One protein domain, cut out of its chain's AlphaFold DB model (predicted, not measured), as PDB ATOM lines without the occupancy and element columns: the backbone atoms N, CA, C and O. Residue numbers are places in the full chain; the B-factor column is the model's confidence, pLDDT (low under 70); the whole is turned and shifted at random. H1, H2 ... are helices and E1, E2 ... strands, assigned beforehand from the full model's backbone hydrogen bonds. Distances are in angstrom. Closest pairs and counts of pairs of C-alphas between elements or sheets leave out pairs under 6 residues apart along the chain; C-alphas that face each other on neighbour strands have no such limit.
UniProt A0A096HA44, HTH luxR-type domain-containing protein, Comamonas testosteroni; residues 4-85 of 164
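Overview. This is residues 4 to 85 of the 164 residues of the protein "HTH luxR-type domain-containing protein" of Comamonas testosteroni (UniProt A0A096HA44). A narrow sheet of three strands has one longer helix, H4, running slantwise over one face, while the opening stretch, residues 4 to 15, runs past the other face before it turns into E1. Three short helices, H1, H2 and H3, follow one another from the end of the sheet where E1 ends and E2 begins: H1 only grazes the sheet there, and H2 and H3 lie beyond it. The printed part has 82 residues, with four named helices and three named strands in the order E1, H1, H2, H3, E2, E3, H4; the sheet's order is E1, E2, E3, antiparallel throughout. The class is mixed, helices and strands, and the whole is compact, with a radius of gyration of the C-alphas of 13.1 A and spans of 36 by 26 by 19 A.

Arrangement. Start at residue 4 and go through twelve residues, 4 to 15, that hold no named element; then comes the edge strand E1, residues 16 to 19. Its antiparallel neighbour is the inner strand E2, residues 45 to 52, at 160 degrees between their directions. Look for N 48 and O 18, within hydrogen-bond range at 2.7 A, and for N 16 and O 50 at 2.9 A. On the other side of E2 is the edge strand E3, residues 58 to 65, antiparallel to it at 165 degrees. Here N 63 and O 47 are 2.8 A apart, and N 49 and O 61 are 3.0 A apart, both within hydrogen-bond range. E2 and E3 form a hairpin. Go back to E1: a tight link leads into H1, residues 20 to 23, which only grazes the sheet; the closest C-alphas of H1 and E2, those of His 20 and Ser 46, are 5.7 A apart. Next comes H2, residues 26 to 30; H1 and H2 meet only through their link. H3, residues 32 to 37, is close to H2 but not clearly touching, the closest C-alphas being those of Trp 28 and Tyr 34 at 7.1 A. H2 and H3 are not on the sheet, and H3 and E3 are apart. Last, find H4, residues 71 to 81, on one face of the sheet in two layers, a helix layer on a strand layer. Its height over the sheet is 9.2 A, and it lies over E1 and E2, slantwise to the strands, at 38 degrees to E2 on the local plane. Its closest C-alphas to E1 are those of Tyr 74 and Thr 17, 6.5 A, and to E2 those of Ala 78 and Val 49, 6.7 A. H4 and H3 are apart. Every O i to N i+4 pair is within hydrogen-bond range in H3 and H4; H2 has 0 of 1, but 2 of 2 O i to N i+3 pairs, and H1 is too short for an O i to N i+4 pair.

Along the chain. Find C-alpha 16 at (93.748, -43.591, -205.591), where E1 begins; it runs 10.4 A to C-alpha 19. H1 follows from His 20 to Asp 23, H2 from Pro 26 to Asp 30 and H3 from Pro 32 to Phe 37. E2 begins at C-alpha 45, (97.631, -57.304, -195.814), and reaches C-alpha 52 after 23.8 A. E3 runs 23.0 A from Glu 58 to Ser 65. H4, 15.5 A long, ends at C-alpha 81, (101.760, -39.239, -200.756).

Size, cuts and confidence. The C-alphas farthest apart, those of Asp 30 and Asn 54, are 36.5 A from each other. The printed part has no cut; the link from H3 to E2 is short, the other links are tight, and no link is long. The mean pLDDT of the printed part is 92.8, and no printed residue is under 70.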
ATOM      1  N   SER A   4      94.039 -59.909-208.228       87.38
ATOM      2  CA  SER A   4      94.905 -58.925-207.564       87.38
ATOM      3  C   SER A   4      95.689 -58.066-208.561       87.38
ATOM      4  O   SER A   4      95.908 -56.880-208.326       87.38
ATOM      5  N   PHE A   5      96.035 -58.610-209.736       86.44
ATOM      6  CA  PHE A   5      96.715 -57.852-210.791       86.44
ATOM      7  C   PHE A   5      95.801 -56.861-211.517       86.44
ATOM      8  O   PHE A   5      96.298 -55.960-212.189       86.44
ATOM      9  N   LEU A   6      94.479 -57.011-211.393       89.06
ATOM     10  CA  LEU A   6      93.503 -56.114-212.010       89.06
ATOM     11  C   LEU A   6      93.163 -54.917-211.119       89.06
ATOM     12  O   LEU A   6      92.765 -53.881-211.645       89.06
ATOM     13  N   GLN A   7      93.358 -55.010-209.799       89.69
ATOM     14  CA  GLN A   7      93.070 -53.906-208.873       89.69
ATOM     15  C   GLN A   7      93.786 -52.598-209.228       89.69
ATOM     16  O   GLN A   7      93.118 -51.564-209.237       89.69
ATOM     17  N   PRO A   8      95.087 -52.598-209.597       88.62
ATOM     18  CA  PRO A   8      95.736 -51.377-210.046       88.62
ATOM     19  C   PRO A   8      95.094 -50.804-211.311       88.62
ATOM     20  O   PRO A   8      95.230 -49.620-211.552       88.62
ATOM     21  N   MET A   9      94.389 -51.578-212.137       88.88
ATOM     22  CA  MET A   9      93.771 -51.043-213.359       88.88
ATOM     23  C   MET A   9      92.438 -50.331-213.092       88.88
ATOM     24  O   MET A   9      91.993 -49.527-213.915       88.88
ATOM     25  N   LEU A  10      91.808 -50.577-211.941       89.00
ATOM     26  CA  LEU A  10      90.583 -49.890-211.539       89.00
ATOM     27  C   LEU A  10      90.898 -48.427-211.203       89.00
ATOM     28  O   LEU A  10      91.690 -48.145-210.307       89.00
ATOM     29  N   GLY A  11      90.280 -47.490-211.924       86.56
ATOM     30  CA  GLY A  11      90.508 -46.054-211.721       86.56
ATOM     31  C   GLY A  11      91.849 -45.546-212.261       86.56
ATOM     32  O   GLY A  11      92.394 -44.577-211.727       86.56
ATOM     33  N   ILE A  12      92.393 -46.195-213.298       89.31
ATOM     34  CA  ILE A  12      93.599 -45.734-213.997       89.31
ATOM     35  C   ILE A  12      93.482 -44.254-214.398       89.31
ATOM     36  O   ILE A  12      92.411 -43.768-214.765       89.31
ATOM     37  N   GLY A  13      94.583 -43.515-214.295       88.56
ATOM     38  CA  GLY A  13      94.616 -42.079-214.549       88.56
ATOM     39  C   GLY A  13      94.173 -41.220-213.361       88.56
ATOM     40  O   GLY A  13      94.157 -39.997-213.477       88.56
ATOM     41  N   GLN A  14      93.840 -41.810-212.208       92.38
ATOM     42  CA  GLN A  14      93.418 -41.074-211.011       92.38
ATOM     43  C   GLN A  14      94.325 -41.356-209.813       92.38
ATOM     44  O   GLN A  14      94.873 -42.448-209.671       92.38
ATOM     45  N   PHE A  15      94.474 -40.370-208.923       94.44
ATOM     46  CA  PHE A  15      95.074 -40.614-207.611       94.44
ATOM     47  C   PHE A  15      94.120 -41.480-206.789       94.44
ATOM     48  O   PHE A  15      92.966 -41.097-206.590       94.44
ATOM     49  N   ARG A  16      94.593 -42.619-206.288       95.06
ATOM     50  CA  ARG A  16      93.748 -43.591-205.591       95.06
ATOM     51  C   ARG A  16      94.520 -44.417-204.579       95.06
ATOM     52  O   ARG A  16      95.734 -44.590-204.687       95.06
ATOM     53  N   THR A  17      93.780 -44.958-203.621       96.81
ATOM     54  CA  THR A  17      94.275 -45.967-202.692       96.81
ATOM     55  C   THR A  17      93.432 -47.226-202.800       96.81
ATOM     56  O   THR A  17      92.215 -47.151-202.971       96.81
ATOM     57  N   TYR A  18      94.078 -48.380-202.727       96.19
ATOM     58  CA  TYR A  18      93.439 -49.693-202.802       96.19
ATOM     59  C   TYR A  18      94.226 -50.701-201.980       96.19
ATOM     60  O   TYR A  18      95.398 -50.479-201.690       96.19
ATOM     61  N   GLY A  19      93.604 -51.784-201.552       95.62
ATOM     62  CA  GLY A  19      94.289 -52.793-200.759       95.62
ATOM     63  C   GLY A  19      93.637 -54.153-200.863       95.62
ATOM     64  O   GLY A  19      92.467 -54.283-201.216       95.62
ATOM     65  N   HIS A  20      94.421 -55.187-200.581       95.44
ATOM     66  CA  HIS A  20      93.953 -56.554-200.761       95.44
ATOM     67  C   HIS A  20      92.796 -56.843-199.806       95.44
ATOM     68  O   HIS A  20      91.728 -57.214-200.276       95.44
ATOM     69  N   ARG A  21      92.950 -56.656-198.483       95.00
ATOM     70  CA  ARG A  21      91.885 -57.029-197.522       95.00
ATOM     71  C   ARG A  21      90.614 -56.203-197.655       95.00
ATOM     72  O   ARG A  21      89.558 -56.680-197.258       95.00
ATOM     73  N   ARG A  22      90.722 -54.981-198.176       94.94
ATOM     74  CA  ARG A  22      89.579 -54.084-198.359       94.94
ATOM     75  C   ARG A  22      88.799 -54.400-199.632       94.94
ATOM     76  O   ARG A  22      87.576 -54.379-199.606       94.94
ATOM     77  N   ASP A  23      89.507 -54.679-200.727       94.62
ATOM     78  CA  ASP A  23      88.910 -54.668-202.064       94.62
ATOM     79  C   ASP A  23      88.862 -56.060-202.734       94.62
ATOM     80  O   ASP A  23      88.210 -56.207-203.768       94.62
ATOM     81  N   LEU A  24      89.538 -57.082-202.186       94.75
ATOM     82  CA  LEU A  24      89.469 -58.466-202.677       94.75
ATOM     83  C   LEU A  24      88.544 -59.333-201.819       94.75
ATOM     84  O   LEU A  24      88.431 -59.118-200.610       94.75
ATOM     85  N   PRO A  25      87.916 -60.355-202.423       94.94
ATOM     86  CA  PRO A  25      87.036 -61.246-201.690       94.94
ATOM     87  C   PRO A  25      87.814 -62.104-200.666       94.94
ATOM     88  O   PRO A  25      88.962 -62.481-200.930       94.94
ATOM     89  N   PRO A  26      87.220 -62.438-199.501       94.19
ATOM     90  CA  PRO A  26      87.895 -63.183-198.432       94.19
ATOM     91  C   PRO A  26      88.509 -64.524-198.864       94.19
ATOM     92  O   PRO A  26      89.595 -64.877-198.409       94.19
ATOM     93  N   GLU A  27      87.867 -65.247-199.776       94.81
ATOM     94  CA  GLU A  27      88.342 -66.536-200.290       94.81
ATOM     95  C   GLU A  27      89.646 -66.430-201.095       94.81
ATOM     96  O   GLU A  27      90.392 -67.403-201.211       94.81
ATOM     97  N   TRP A  28      89.981 -65.247-201.622       95.44
ATOM     98  CA  TRP A  28      91.239 -65.045-202.344       95.44
ATOM     99  C   TRP A  28      92.464 -65.240-201.434       95.44
ATOM    100  O   TRP A  28      93.516 -65.684-201.894       95.44
ATOM    101  N   PHE A  29      92.322 -64.981-200.130       94.69
ATOM    102  CA  PHE A  29      93.397 -65.147-199.145       94.69
ATOM    103  C   PHE A  29      93.713 -66.609-198.820       94.69
ATOM    104  O   PHE A  29      94.776 -66.902-198.276       94.69
ATOM    105  N   ASP A  30      92.845 -67.537-199.201       94.31
ATOM    106  CA  ASP A  30      93.137 -68.971-199.142       94.31
ATOM    107  C   ASP A  30      93.775 -69.468-200.453       94.31
ATOM    108  O   ASP A  30      94.282 -70.587-200.538       94.31
ATOM    109  N   GLY A  31      93.802 -68.614-201.482       93.75
ATOM    110  CA  GLY A  31      94.292 -68.921-202.817       93.75
ATOM    111  C   GLY A  31      95.822 -68.968-202.944       93.75
ATOM    112  O   GLY A  31      96.564 -68.339-202.181       93.75
ATOM    113  N   PRO A  32      96.337 -69.662-203.976       94.00
ATOM    114  CA  PRO A  32      97.768 -69.914-204.140       94.00
ATOM    115  C   PRO A  32      98.591 -68.636-204.337       94.00
ATOM    116  O   PRO A  32      99.732 -68.574-203.889       94.00
ATOM    117  N   VAL A  33      98.027 -67.605-204.976       92.19
ATOM    118  CA  VAL A  33      98.730 -66.337-205.230       92.19
ATOM    119  C   VAL A  33      99.069 -65.642-203.914       92.19
ATOM    120  O   VAL A  33     100.237 -65.343-203.663       92.19
ATOM    121  N   TYR A  34      98.091 -65.458-203.029       93.44
ATOM    122  CA  TYR A  34      98.344 -64.873-201.717       93.44
ATOM    123  C   TYR A  34      99.292 -65.738-200.878       93.44
ATOM    124  O   TYR A  34     100.233 -65.214-200.274       93.44
ATOM    125  N   GLN A  35      99.104 -67.061-200.872       93.88
ATOM    126  CA  GLN A  35      99.935 -67.966-200.073       93.88
ATOM    127  C   GLN A  35     101.413 -67.917-200.490       93.88
ATOM    128  O   GLN A  35     102.300 -67.787-199.641       93.88
ATOM    129  N   ILE A  36     101.683 -67.949-201.797       93.12
ATOM    130  CA  ILE A  36     103.042 -67.954-202.352       93.12
ATOM    131  C   ILE A  36     103.717 -66.589-202.198       93.12
ATOM    132  O   ILE A  36     104.875 -66.531-201.781       93.12
ATOM    133  N   PHE A  37     103.021 -65.501-202.542       90.19
ATOM    134  CA  PHE A  37     103.641 -64.177-202.659       90.19
ATOM    135  C   PHE A  37     103.521 -63.309-201.403       90.19
ATOM    136  O   PHE A  37     104.268 -62.344-201.272       90.19
ATOM    137  N   SER A  38     102.611 -63.613-200.473       91.81
ATOM    138  CA  SER A  38     102.354 -62.778-199.290       91.81
ATOM    139  C   SER A  38     102.431 -63.564-197.982       91.81
ATOM    140  O   SER A  38     103.294 -63.268-197.147       91.81
ATOM    141  N   ALA A  39     101.594 -64.591-197.807       92.56
ATOM    142  CA  ALA A  39     101.464 -65.302-196.532       92.56
ATOM    143  C   ALA A  39     102.770 -65.979-196.103       92.56
ATOM    144  O   ALA A  39     103.170 -65.873-194.944       92.56
ATOM    145  N   ARG A  40     103.496 -66.591-197.052       93.56
ATOM    146  CA  ARG A  40     104.818 -67.198-196.821       93.56
ATOM    147  C   ARG A  40     105.826 -66.241-196.170       93.56
ATOM    148  O   ARG A  40     106.716 -66.688-195.453       93.56
ATOM    149  N   TYR A  41     105.691 -64.938-196.408       93.44
ATOM    150  CA  TYR A  41     106.565 -63.900-195.857       93.44
ATOM    151  C   TYR A  41     105.981 -63.227-194.601       93.44
ATOM    152  O   TYR A  41     106.526 -62.239-194.107       93.44
ATOM    153  N   GLY A  42     104.867 -63.747-194.077       94.69
ATOM    154  CA  GLY A  42     104.139 -63.192-192.936       94.69
ATOM    155  C   GLY A  42     103.345 -61.928-193.264       94.69
ATOM    156  O   GLY A  42     102.905 -61.240-192.346       94.69
ATOM    157  N   THR A  43     103.174 -61.598-194.546       96.06
ATOM    158  CA  THR A  43     102.329 -60.474-194.959       96.06
ATOM    159  C   THR A  43     100.871 -60.882-194.811       96.06
ATOM    160  O   THR A  43     100.439 -61.859-195.417       96.06
ATOM    161  N   VAL A  44     100.133 -60.128-194.001       95.56
ATOM    162  CA  VAL A  44      98.702 -60.319-193.726       95.56
ATOM    163  C   VAL A  44      97.841 -59.455-194.641       95.56
ATOM    164  O   VAL A  44      96.742 -59.860-195.033       95.56
ATOM    165  N   ASP A  45      98.334 -58.263-194.975       96.75
ATOM    166  CA  ASP A  45      97.631 -57.304-195.814       96.75
ATOM    167  C   ASP A  45      98.611 -56.412-196.581       96.75
ATOM    168  O   ASP A  45      99.779 -56.253-196.199       96.75
ATOM    169  N   SER A  46      98.116 -55.813-197.660       96.12
ATOM    170  CA  SER A  46      98.832 -54.806-198.423       96.12
ATOM    171  C   SER A  46      97.918 -53.675-198.864       96.12
ATOM    172  O   SER A  46      96.807 -53.918-199.339       96.12
ATOM    173  N   LEU A  47      98.452 -52.464-198.796       97.38
ATOM    174  CA  LEU A  47      97.813 -51.226-199.205       97.38
ATOM    175  C   LEU A  47      98.679 -50.548-200.256       97.38
ATOM    176  O   LEU A  47      99.905 -50.518-200.159       97.38
ATOM    177  N   TRP A  48      98.028 -49.984-201.254       97.00
ATOM    178  CA  TRP A  48      98.649 -49.336-202.385       97.00
ATOM    179  C   TRP A  48      98.162 -47.906-202.542       97.00
ATOM    180  O   TRP A  48      96.985 -47.607-202.330       97.00
ATOM    181  N   VAL A  49      99.067 -47.030-202.964       96.94
ATOM    182  CA  VAL A  49      98.738 -45.680-203.426       96.94
ATOM    183  C   VAL A  49      99.233 -45.532-204.856       96.94
ATOM    184  O   VAL A  49     100.436 -45.616-205.110       96.94
ATOM    185  N   GLY A  50      98.297 -45.345-205.783       95.06
ATOM    186  CA  GLY A  50      98.541 -45.200-207.215       95.06
ATOM    187  C   GLY A  50      98.215 -43.792-207.697       95.06
ATOM    188  O   GLY A  50      97.252 -43.180-207.232       95.06
ATOM    189  N   PHE A  51      99.014 -43.257-208.619       93.12
ATOM    190  CA  PHE A  51      98.721 -41.979-209.269       93.12
ATOM    191  C   PHE A  51      99.384 -41.852-210.649       93.12
ATOM    192  O   PHE A  51     100.494 -42.355-210.857       93.12
ATOM    193  N   PRO A  52      98.764 -41.111-211.587       89.31
ATOM    194  CA  PRO A  52      99.341 -40.873-212.903       89.31
ATOM    195  C   PRO A  52     100.521 -39.910-212.832       89.31
ATOM    196  O   PRO A  52     100.470 -38.883-212.146       89.31
ATOM    197  N   LEU A  53     101.566 -40.200-213.599       82.69
ATOM    198  CA  LEU A  53     102.693 -39.300-213.838       82.69
ATOM    199  C   LEU A  53     102.501 -38.493-215.127       82.69
ATOM    200  O   LEU A  53     102.834 -37.305-215.154       82.69
ATOM    201  N   ASN A  54     101.967 -39.141-216.161       75.81
ATOM    202  CA  ASN A  54     101.572 -38.599-217.463       75.81
ATOM    203  C   ASN A  54     100.513 -39.537-218.095       75.81
ATOM    204  O   ASN A  54      99.988 -40.404-217.400       75.81
ATOM    205  N   GLU A  55     100.195 -39.348-219.378       72.62
ATOM    206  CA  GLU A  55      99.211 -40.165-220.113       72.62
ATOM    207  C   GLU A  55      99.646 -41.632-220.296       72.62
ATOM    208  O   GLU A  55      98.796 -42.508-220.414       72.62
ATOM    209  N   ASP A  56     100.951 -41.911-220.245       72.00
ATOM    210  CA  ASP A  56     101.525 -43.222-220.573       72.00
ATOM    211  C   ASP A  56     102.029 -44.004-219.344       72.00
ATOM    212  O   ASP A  56     102.440 -45.159-219.460       72.00
ATOM    213  N   ALA A  57     102.067 -43.382-218.158       78.81
ATOM    214  CA  ALA A  57     102.721 -43.951-216.984       78.81
ATOM    215  C   ALA A  57     102.055 -43.564-215.658       78.81
ATOM    216  O   ALA A  57     101.778 -42.392-215.379       78.81
ATOM    217  N   GLU A  58     101.942 -44.549-214.769       87.56
ATOM    218  CA  GLU A  58     101.555 -44.373-213.371       87.56
ATOM    219  C   GLU A  58     102.668 -44.811-212.420       87.56
ATOM    220  O   GLU A  58     103.524 -45.635-212.750       87.56
ATOM    221  N   SER A  59     102.641 -44.271-211.205       89.12
ATOM    222  CA  SER A  59     103.478 -44.733-210.110       89.12
ATOM    223  C   SER A  59     102.629 -45.342-209.009       89.12
ATOM    224  O   SER A  59     101.562 -44.821-208.692       89.12
ATOM    225  N   HIS A  60     103.134 -46.428-208.426       92.31
ATOM    226  CA  HIS A  60     102.470 -47.168-207.366       92.31
ATOM    227  C   HIS A  60     103.422 -47.379-206.193       92.31
ATOM    228  O   HIS A  60     104.551 -47.839-206.370       92.31
ATOM    229  N   PHE A  61     102.946 -47.059-204.994       94.75
ATOM    230  CA  PHE A  61     103.604 -47.379-203.734       94.75
ATOM    231  C   PHE A  61     102.872 -48.529-203.069       94.75
ATOM    232  O   PHE A  61     101.678 -48.399-202.820       94.75
ATOM    233  N   GLY A  62     103.582 -49.618-202.778       95.00
ATOM    234  CA  GLY A  62     103.048 -50.770-202.057       95.00
ATOM    235  C   GLY A  62     103.549 -50.813-200.623       95.00
ATOM    236  O   GLY A  62     104.754 -50.748-200.377       95.00
ATOM    237  N   PHE A  63     102.620 -50.950-199.687       96.94
ATOM    238  CA  PHE A  63     102.868 -51.091-198.262       96.94
ATOM    239  C   PHE A  63     102.390 -52.467-197.825       96.94
ATOM    240  O   PHE A  63     101.224 -52.804-198.004       96.94
ATOM    241  N   TYR A  64     103.287 -53.252-197.240       95.81
ATOM    242  CA  TYR A  64     102.995 -54.595-196.750       95.81
ATOM    243  C   TYR A  64     103.014 -54.594-195.227       95.81
ATOM    244  O   TYR A  64     103.869 -53.955-194.611       95.81
ATOM    245  N   SER A  65     102.083 -55.316-194.612       96.38
ATOM    246  CA  SER A  65     101.937 -55.341-193.161       96.38
ATOM    247  C   SER A  65     101.641 -56.743-192.646       96.38
ATOM    248  O   SER A  65     101.029 -57.567-193.322       96.38
ATOM    249  N   ARG A  66     102.053 -57.006-191.401       96.88
ATOM    250  CA  ARG A  66     101.647 -58.194-190.625       96.88
ATOM    251  C   ARG A  66     100.301 -58.002-189.915       96.88
ATOM    252  O   ARG A  66      99.897 -58.841-189.117       96.88
ATOM    253  N   LYS A  67      99.637 -56.871-190.149       96.31
ATOM    254  CA  LYS A  67      98.321 -56.507-189.620       96.31
ATOM    255  C   LYS A  67      97.439 -56.043-190.772       96.31
ATOM    256  O   LYS A  67      97.959 -55.558-191.771       96.31
ATOM    257  N   VAL A  68      96.128 -56.169-190.596       97.12
ATOM    258  CA  VAL A  68      95.145 -55.607-191.527       97.12
ATOM    259  C   VAL A  68      95.188 -54.083-191.437       97.12
ATOM    260  O   VAL A  68      95.247 -53.542-190.330       97.12
ATOM    261  N   PHE A  69      95.194 -53.411-192.586       98.00
ATOM    262  CA  PHE A  69      95.090 -51.958-192.653       98.00
ATOM    263  C   PHE A  69      93.658 -51.515-192.367       98.00
ATOM    264  O   PHE A  69      92.698 -52.144-192.811       98.00
ATOM    265  N   ILE A  70      93.516 -50.407-191.652       97.25
ATOM    266  CA  ILE A  70      92.224 -49.767-191.387       97.25
ATOM    267  C   ILE A  70      92.080 -48.497-192.223       97.25
ATOM    268  O   ILE A  70      93.071 -47.966-192.716       97.25
ATOM    269  N   ASP A  71      90.868 -47.952-192.333       97.06
ATOM    270  CA  ASP A  71      90.593 -46.750-193.141       97.06
ATOM    271  C   ASP A  71      91.519 -45.572-192.814       97.06
ATOM    272  O   ASP A  71      92.015 -44.888-193.710       97.06
ATOM    273  N   ARG A  72      91.867 -45.406-191.533       97.81
ATOM    274  CA  ARG A  72      92.823 -44.387-191.083       97.81
ATOM    275  C   ARG A  72      94.203 -44.517-191.743       97.81
ATOM    276  O   ARG A  72      94.851 -43.504-191.995       97.81
ATOM    277  N   ASP A  73      94.662 -45.735-192.026       98.12
ATOM    278  CA  ASP A  73      95.939 -45.964-192.706       98.12
ATOM    279  C   ASP A  73      95.867 -45.520-194.173       98.12
ATOM    280  O   ASP A  73      96.798 -44.888-194.678       98.12
ATOM    281  N   TYR A  74      94.738 -45.781-194.846       97.88
ATOM    282  CA  TYR A  74      94.490 -45.307-196.210       97.88
ATOM    283  C   TYR A  74      94.482 -43.786-196.275       97.88
ATOM    284  O   TYR A  74      95.121 -43.216-197.160       97.88
ATOM    285  N   GLU A  75      93.806 -43.124-195.339       97.62
ATOM    286  CA  GLU A  75      93.768 -41.664-195.254       97.62
ATOM    287  C   GLU A  75      95.156 -41.074-195.001       97.62
ATOM    288  O   GLU A  75      95.568 -40.135-195.689       97.62
ATOM    289  N   LEU A  76      95.908 -41.652-194.061       97.69
ATOM    290  CA  LEU A  76      97.253 -41.202-193.723       97.69
ATOM    291  C   LEU A  76      98.201 -41.324-194.920       97.69
ATOM    292  O   LEU A  76      98.911 -40.370-195.243       97.69
ATOM    293  N   LEU A  77      98.207 -42.475-195.594       97.44
ATOM    294  CA  LEU A  77      99.071 -42.708-196.751       97.44
ATOM    295  C   LEU A  77      98.636 -41.875-197.959       97.44
ATOM    296  O   LEU A  77      99.491 -41.316-198.650       97.44
ATOM    297  N   ALA A  78      97.328 -41.717-198.183       96.69
ATOM    298  CA  ALA A  78      96.802 -40.823-199.208       96.69
ATOM    299  C   ALA A  78      97.248 -39.377-198.970       96.69
ATOM    300  O   ALA A  78      97.679 -38.707-199.908       96.69
ATOM    301  N   TYR A  79      97.165 -38.898-197.727       96.50
ATOM    302  CA  TYR A  79      97.611 -37.562-197.348       96.50
ATOM    303  C   TYR A  79      99.123 -37.400-197.544       96.50
ATOM    304  O   TYR A  79      99.558 -36.485-198.245       96.50
ATOM    305  N   ALA A  80      99.919 -38.323-196.999       95.69
ATOM    306  CA  ALA A  80     101.378 -38.266-197.051       95.69
ATOM    307  C   ALA A  80     101.920 -38.288-198.490       95.69
ATOM    308  O   ALA A  80     102.875 -37.579-198.809       95.69
ATOM    309  N   LEU A  81     101.301 -39.073-199.376       95.44
ATOM    310  CA  LEU A  81     101.760 -39.239-200.756       95.44
ATOM    311  C   LEU A  81     101.112 -38.268-201.747       95.44
ATOM    312  O   LEU A  81     101.530 -38.218-202.903       95.44
ATOM    313  N   ARG A  82     100.152 -37.435-201.328       92.19
ATOM    314  CA  ARG A  82      99.479 -36.484-202.231       92.19
ATOM    315  C   ARG A  82     100.460 -35.525-202.913       92.19
ATOM    316  O   ARG A  82     100.288 -35.182-204.079       92.19
ATOM    317  N   GLY A  83     101.515 -35.134-202.200       88.12
ATOM    318  CA  GLY A  83     102.553 -34.230-202.694       88.12
ATOM    319  C   GLY A  83     103.711 -34.902-203.435       88.12
ATOM    320  O   GLY A  83     104.572 -34.190-203.934       88.12
ATOM    321  N   ILE A  84     103.789 -36.235-203.531       89.69
ATOM    322  CA  ILE A  84     105.013 -36.915-204.005       89.69
ATOM    323  C   ILE A  84     105.126 -37.013-205.536       89.69
ATOM    324  O   ILE A  84     106.188 -37.339-206.073       89.69
ATOM    325  N   LYS A  85     104.041 -36.703-206.261       86.12
ATOM    326  CA  LYS A  85     103.948 -36.858-207.724       86.12
ATOM    327  C   LYS A  85     105.066 -36.133-208.481       86.12
ATOM    328  O   LYS A  85     105.620 -36.697-209.425       86.12
TER     329      LYS A  85